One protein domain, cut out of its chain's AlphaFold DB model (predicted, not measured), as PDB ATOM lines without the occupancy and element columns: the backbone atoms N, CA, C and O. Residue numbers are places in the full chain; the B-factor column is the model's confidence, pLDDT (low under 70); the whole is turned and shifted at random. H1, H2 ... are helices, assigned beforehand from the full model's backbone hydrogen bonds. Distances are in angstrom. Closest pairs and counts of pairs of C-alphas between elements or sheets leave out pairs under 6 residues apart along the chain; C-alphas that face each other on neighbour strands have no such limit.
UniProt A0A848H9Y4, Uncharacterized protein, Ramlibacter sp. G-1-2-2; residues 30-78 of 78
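AT A GLANCE: This is residues 30 to 78 of the 78 residues of an uncharacterized protein of Ramlibacter sp. G-1-2-2 (UniProt A0A848H9Y4). Three helices make a zigzag of layers: the short H1 at one end, H2 in the middle, and the long H3 across the other end. The first half of H3 covers H2 at a steep angle, and residues 70 to 78, of which 70 to 76 belong to H3, stick out as a free arm. The printed part has 49 residues with three named helices, H1, H2 and H3 in chain order, and no named strand; its class is all helix. It is only just compact, close to loose, with a radius of gyration of the C-alphas of 11.3 A and spans of 33 by 25 by 14 A.

HOW THE PARTS SIT: H1, residues 30 to 35, is near H2, residues 42 to 51, with 8 pairs of C-alphas within 10 A. H1 touches no helix, but only just: the closest C-alphas of H1 and H2 are 8.0 A apart. H3, residues 61 to 76, touches H2 with residues 61 to 68 alone. Their closest C-alphas, those of Val 44 and Val 65, are 5.9 A apart. H2 and H3 stand at a steep tilt of 54 degrees and run opposite ways. H1 and H3 are apart. In H1, H2 and H3 every O i to N i+4 pair is within hydrogen-bond range.

IN THESE COORDINATES: H1 begins at C-alpha 30, (316.432, 315.490, 245.884). H2 runs 13.9 A from Glu 42, C-alpha at (327.809, 317.009, 258.059), to Glu 51. H3 runs 22.7 A from Thr 61 to Gln 76, C-alpha at (310.872, 314.956, 264.486).

THE WHOLE: The two C-alphas farthest apart, those of Arg 57 and Arg 78, are 32.8 A apart. The printed part has no cut, and the links from H1 to H2 and from H2 to H3 are short. Without residues 70 to 78 the body spans 28 by 18 by 11 A. The mean pLDDT of the printed part is 88.9, and residue 78, the chain's last, is under 70.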
ATOM      1  N   ALA A  30     315.925 316.861 245.825       88.75
ATOM      2  CA  ALA A  30     316.432 315.490 245.884       88.75
ATOM      3  C   ALA A  30     317.871 315.371 245.340       88.75
ATOM      4  O   ALA A  30     318.654 314.571 245.851       88.75
ATOM      5  N   ALA A  31     318.236 316.181 244.340       90.44
ATOM      6  CA  ALA A  31     319.575 316.188 243.757       90.44
ATOM      7  C   ALA A  31     320.618 316.765 244.727       90.44
ATOM      8  O   ALA A  31     321.680 316.173 244.927       90.44
ATOM      9  N   THR A  32     320.294 317.883 245.379       91.19
ATOM     10  CA  THR A  32     321.129 318.507 246.406       91.19
ATOM     11  C   THR A  32     321.320 317.545 247.566       91.19
ATOM     12  O   THR A  32     322.462 317.282 247.935       91.19
ATOM     13  N   TRP A  33     320.237 316.949 248.070       90.00
ATOM     14  CA  TRP A  33     320.284 315.966 249.152       90.00
ATOM     15  C   TRP A  33     321.168 314.759 248.807       90.00
ATOM     16  O   TRP A  33     322.063 314.415 249.575       90.00
ATOM     17  N   ALA A  34     321.010 314.185 247.610       89.25
ATOM     18  CA  ALA A  34     321.837 313.070 247.151       89.25
ATOM     19  C   ALA A  34     323.329 313.430 247.012       89.25
ATOM     20  O   ALA A  34     324.185 312.555 247.137       89.25
ATOM     21  N   SER A  35     323.653 314.706 246.765       89.69
ATOM     22  CA  SER A  35     325.035 315.194 246.649       89.69
ATOM     23  C   SER A  35     325.734 315.436 247.993       89.69
ATOM     24  O   SER A  35     326.949 315.648 248.017       89.69
ATOM     25  N   LEU A  36     324.982 315.463 249.098       90.00
ATOM     26  CA  LEU A  36     325.490 315.791 250.426       90.00
ATOM     27  C   LEU A  36     325.875 314.526 251.210       90.00
ATOM     28  O   LEU A  36     325.317 313.444 250.999       90.00
ATOM     29  N   PRO A  37     326.835 314.627 252.145       88.81
ATOM     30  CA  PRO A  37     327.132 313.525 253.047       88.81
ATOM     31  C   PRO A  37     325.921 313.253 253.947       88.81
ATOM     32  O   PRO A  37     325.390 314.160 254.574       88.81
ATOM     33  N   HIS A  38     325.509 311.990 254.053       81.69
ATOM     34  CA  HIS A  38     324.332 311.589 254.836       81.69
ATOM     35  C   HIS A  38     324.658 311.337 256.322       81.69
ATOM     36  O   HIS A  38     323.921 310.653 257.030       81.69
ATOM     37  N   ALA A  39     325.779 311.878 256.801       81.38
ATOM     38  CA  ALA A  39     326.110 311.900 258.218       81.38
ATOM     39  C   ALA A  39     325.426 313.104 258.885       81.38
ATOM     40  O   ALA A  39     325.332 314.184 258.301       81.38
ATOM     41  N   GLN A  40     324.930 312.906 260.106       75.75
ATOM     42  CA  GLN A  40     324.209 313.934 260.860       75.75
ATOM     43  C   GLN A  40     325.067 315.198 261.036       75.75
ATOM     44  O   GLN A  40     326.244 315.094 261.375       75.75
ATOM     45  N   GLY A  41     324.500 316.384 260.783       79.62
ATOM     46  CA  GLY A  41     325.199 317.675 260.831       79.62
ATOM     47  C   GLY A  41     326.204 317.932 259.696       79.62
ATOM     48  O   GLY A  41     326.387 319.078 259.280       79.62
ATOM     49  N   GLU A  42     326.818 316.889 259.134       88.62
ATOM     50  CA  GLU A  42     327.809 317.009 258.059       88.62
ATOM     51  C   GLU A  42     327.189 317.484 256.738       88.62
ATOM     52  O   GLU A  42     327.827 318.241 256.007       88.62
ATOM     53  N   CYS A  43     325.935 317.124 256.439       91.81
ATOM     54  CA  CYS A  43     325.213 317.650 255.273       91.81
ATOM     55  C   CYS A  43     325.102 319.183 255.315       91.81
ATOM     56  O   CYS A  43     325.431 319.860 254.339       91.81
ATOM     57  N   VAL A  44     324.707 319.737 256.465       92.44
ATOM     58  CA  VAL A  44     324.565 321.186 256.673       92.44
ATOM     59  C   VAL A  44     325.929 321.865 256.597       92.44
ATOM     60  O   VAL A  44     326.083 322.867 255.899       92.44
ATOM     61  N   ARG A  45     326.943 321.289 257.254       93.25
ATOM     62  CA  ARG A  45     328.323 321.793 257.233       93.25
ATOM     63  C   ARG A  45     328.885 321.848 255.809       93.25
ATOM     64  O   ARG A  45     329.453 322.868 255.419       93.25
ATOM     65  N   ALA A  46     328.718 320.778 255.033       92.88
ATOM     66  CA  ALA A  46     329.184 320.706 253.652       92.88
ATOM     67  C   ALA A  46     328.462 321.721 252.754       92.88
ATOM     68  O   ALA A  46     329.107 322.422 251.973       92.88
ATOM     69  N   TYR A  47     327.140 321.853 252.902       93.00
ATOM     70  CA  TYR A  47     326.347 322.832 252.159       93.00
ATOM     71  C   TYR A  47     326.764 324.274 252.476       93.00
ATOM     72  O   TYR A  47     326.965 325.077 251.568       93.00
ATOM     73  N   LEU A  48     326.969 324.595 253.756       92.31
ATOM     74  CA  LEU A  48     327.431 325.910 254.201       92.31
ATOM     75  C   LEU A  48     328.789 326.283 253.601       92.31
ATOM     76  O   LEU A  48     328.951 327.394 253.099       92.31
ATOM     77  N   GLN A  49     329.753 325.362 253.619       91.56
ATOM     78  CA  GLN A  49     331.085 325.619 253.067       91.56
ATOM     79  C   GLN A  49     331.067 325.783 251.542       91.56
ATOM     80  O   GLN A  49     331.814 326.606 251.016       91.56
ATOM     81  N   ARG A  50     330.217 325.023 250.837       91.44
ATOM     82  CA  ARG A  50     330.163 325.025 249.369       91.44
ATOM     83  C   ARG A  50     329.338 326.180 248.808       91.44
ATOM     84  O   ARG A  50     329.816 326.911 247.947       91.44
ATOM     85  N   GLU A  51     328.124 326.360 249.315       90.75
ATOM     86  CA  GLU A  51     327.133 327.272 248.735       90.75
ATOM     87  C   GLU A  51     327.040 328.603 249.497       90.75
ATOM     88  O   GLU A  51     326.678 329.630 248.919       90.75
ATOM     89  N   ARG A  52     327.367 328.628 250.803       90.00
ATOM     90  CA  ARG A  52     327.189 329.823 251.657       90.00
ATOM     91  C   ARG A  52     328.419 330.226 252.486       90.00
ATOM     92  O   ARG A  52     328.269 330.588 253.656       90.00
ATOM     93  N   PRO A  53     329.623 330.320 251.890       89.19
ATOM     94  CA  PRO A  53     330.826 330.719 252.626       89.19
ATOM     95  C   PRO A  53     330.748 332.148 253.190       89.19
ATOM     96  O   PRO A  53     331.456 332.487 254.133       89.19
ATOM     97  N   HIS A  54     329.882 333.005 252.636       88.38
ATOM     98  CA  HIS A  54     329.641 334.352 253.155       88.38
ATOM     99  C   HIS A  54     328.944 334.338 254.522       88.38
ATOM    100  O   HIS A  54     329.223 335.194 255.357       88.38
ATOM    101  N   LEU A  55     328.078 333.354 254.769       88.00
ATOM    102  CA  LEU A  55     327.331 333.217 256.014       88.00
ATOM    103  C   LEU A  55     328.259 332.768 257.159       88.00
ATOM    104  O   LEU A  55     328.130 333.241 258.285       88.00
ATOM    105  N   LEU A  56     329.286 331.976 256.824       89.31
ATOM    106  CA  LEU A  56     330.361 331.555 257.732       89.31
ATOM    107  C   LEU A  56     331.301 332.692 258.174       89.31
ATOM    108  O   LEU A  56     332.136 332.502 259.051       89.31
ATOM    109  N   ARG A  57     331.201 333.883 257.566       89.69
ATOM    110  CA  ARG A  57     331.920 335.081 258.038       89.69
ATOM    111  C   ARG A  57     331.184 335.801 259.161       89.69
ATOM    112  O   ARG A  57     331.811 336.534 259.916       89.69
ATOM    113  N   ALA A  58     329.864 335.639 259.219       91.12
ATOM    114  CA  ALA A  58     329.006 336.283 260.207       91.12
ATOM    115  C   ALA A  58     328.701 335.354 261.388       91.12
ATOM    116  O   ALA A  58     328.558 335.820 262.515       91.12
ATOM    117  N   TYR A  59     328.628 334.050 261.127       91.25
ATOM    118  CA  TYR A  59     328.269 333.039 262.108       91.25
ATOM    119  C   TYR A  59     329.282 331.904 262.118       91.25
ATOM    120  O   TYR A  59     329.819 331.518 261.079       91.25
ATOM    121  N   ASP A  60     329.492 331.337 263.300       91.31
ATOM    122  CA  ASP A  60     330.291 330.133 263.446       91.31
ATOM    123  C   ASP A  60     329.617 328.933 262.758       91.31
ATOM    124  O   ASP A  60     328.391 328.772 262.778       91.31
ATOM    125  N   THR A  61     330.432 328.079 262.136       91.88
ATOM    126  CA  THR A  61     329.929 326.920 261.387       91.88
ATOM    127  C   THR A  61     329.233 325.925 262.311       91.88
ATOM    128  O   THR A  61     328.172 325.411 261.964       91.88
ATOM    129  N   GLU A  62     329.806 325.642 263.482       91.44
ATOM    130  CA  GLU A  62     329.224 324.697 264.436       91.44
ATOM    131  C   GLU A  62     327.946 325.250 265.053       91.44
ATOM    132  O   GLU A  62     326.984 324.504 265.223       91.44
ATOM    133  N   PHE A  63     327.900 326.559 265.316       93.06
ATOM    134  CA  PHE A  63     326.683 327.219 265.781       93.06
ATOM    135  C   PHE A  63     325.509 327.010 264.812       93.06
ATOM    136  O   PHE A  63     324.432 326.590 265.232       93.06
ATOM    137  N   LEU A  64     325.715 327.251 263.514       92.69
ATOM    138  CA  LEU A  64     324.662 327.089 262.504       92.69
ATOM    139  C   LEU A  64     324.238 325.634 262.323       92.69
ATOM    140  O   LEU A  64     323.046 325.346 262.241       92.69
ATOM    141  N   VAL A  65     325.207 324.716 262.274       93.62
ATOM    142  CA  VAL A  65     324.924 323.279 262.175       93.62
ATOM    143  C   VAL A  65     324.086 322.831 263.370       93.62
ATOM    144  O   VAL A  65     323.067 322.171 263.187       93.62
ATOM    145  N   ASN A  66     324.462 323.243 264.583       94.25
ATOM    146  CA  ASN A  66     323.718 322.916 265.793       94.25
ATOM    147  C   ASN A  66     322.308 323.531 265.777       94.25
ATOM    148  O   ASN A  66     321.338 322.832 266.056       94.25
ATOM    149  N   ALA A  67     322.164 324.794 265.363       94.25
ATOM    150  CA  ALA A  67     320.858 325.442 265.247       94.25
ATOM    151  C   ALA A  67     319.903 324.663 264.322       94.25
ATOM    152  O   ALA A  67     318.764 324.387 264.711       94.25
ATOM    153  N   VAL A  68     320.383 324.252 263.142       93.56
ATOM    154  CA  VAL A  68     319.611 323.445 262.181       93.56
ATOM    155  C   VAL A  68     319.283 322.067 262.752       93.56
ATOM    156  O   VAL A  68     318.135 321.633 262.673       93.56
ATOM    157  N   GLU A  69     320.251 321.378 263.359       92.69
ATOM    158  CA  GLU A  69     320.021 320.062 263.965       92.69
ATOM    159  C   GLU A  69     318.993 320.124 265.101       92.69
ATOM    160  O   GLU A  69     318.098 319.281 265.163       92.69
ATOM    161  N   CYS A  70     319.069 321.133 265.971       93.56
ATOM    162  CA  CYS A  70     318.086 321.348 267.028       93.56
ATOM    163  C   CYS A  70     316.685 321.612 266.465       93.56
ATOM    164  O   CYS A  70     315.720 321.038 266.970       93.56
ATOM    165  N   ALA A  71     316.556 322.450 265.434       93.19
ATOM    166  CA  ALA A  71     315.272 322.693 264.779       93.19
ATOM    167  C   ALA A  71     314.720 321.401 264.153       93.19
ATOM    168  O   ALA A  71     313.595 321.002 264.449       93.19
ATOM    169  N   ARG A  72     315.539 320.657 263.401       91.62
ATOM    170  CA  ARG A  72     315.145 319.369 262.811       91.62
ATOM    171  C   ARG A  72     314.685 318.356 263.864       91.62
ATOM    172  O   ARG A  72     313.698 317.656 263.652       91.62
ATOM    173  N   GLN A  73     315.376 318.269 265.002       90.06
ATOM    174  CA  GLN A  73     314.982 317.389 266.108       90.06
ATOM    175  C   GLN A  73     313.625 317.782 266.704       90.06
ATOM    176  O   GLN A  73     312.831 316.897 267.018       90.06
ATOM    177  N   ARG A  74     313.321 319.085 266.816       88.31
ATOM    178  CA  ARG A  74     311.994 319.556 267.250       88.31
ATOM    179  C   ARG A  74     310.891 319.139 266.281       88.31
ATOM    180  O   ARG A  74     309.830 318.729 266.738       88.31
ATOM    181  N   TRP A  75     311.149 319.195 264.974       84.44
ATOM    182  CA  TRP A  75     310.211 318.710 263.955       84.44
ATOM    183  C   TRP A  75     309.977 317.201 264.029       84.44
ATOM    184  O   TRP A  75     308.854 316.759 263.837       84.44
ATOM    185  N   GLN A  76     311.007 316.412 264.341       77.44
ATOM    186  CA  GLN A  76     310.872 314.956 264.486       77.44
ATOM    187  C   GLN A  76     310.206 314.516 265.795       77.44
ATOM    188  O   GLN A  76     309.698 313.401 265.872       77.44
ATOM    189  N   ALA A  77     310.236 315.358 266.828       76.69
ATOM    190  CA  ALA A  77     309.581 315.105 268.111       76.69
ATOM    191  C   ALA A  77     308.111 315.569 268.151       76.69
ATOM    192  O   ALA A  77     307.468 315.451 269.197       76.69
ATOM    193  N   ARG A  78     307.607 316.134 267.049       62.75
ATOM    194  CA  ARG A  78     306.247 316.655 266.892       62.75
ATOM    195  C   ARG A  78     305.324 315.614 266.272       62.75
ATOM    196  O   ARG A  78     304.154 315.584 266.709       62.75
TER     197      ARG A  78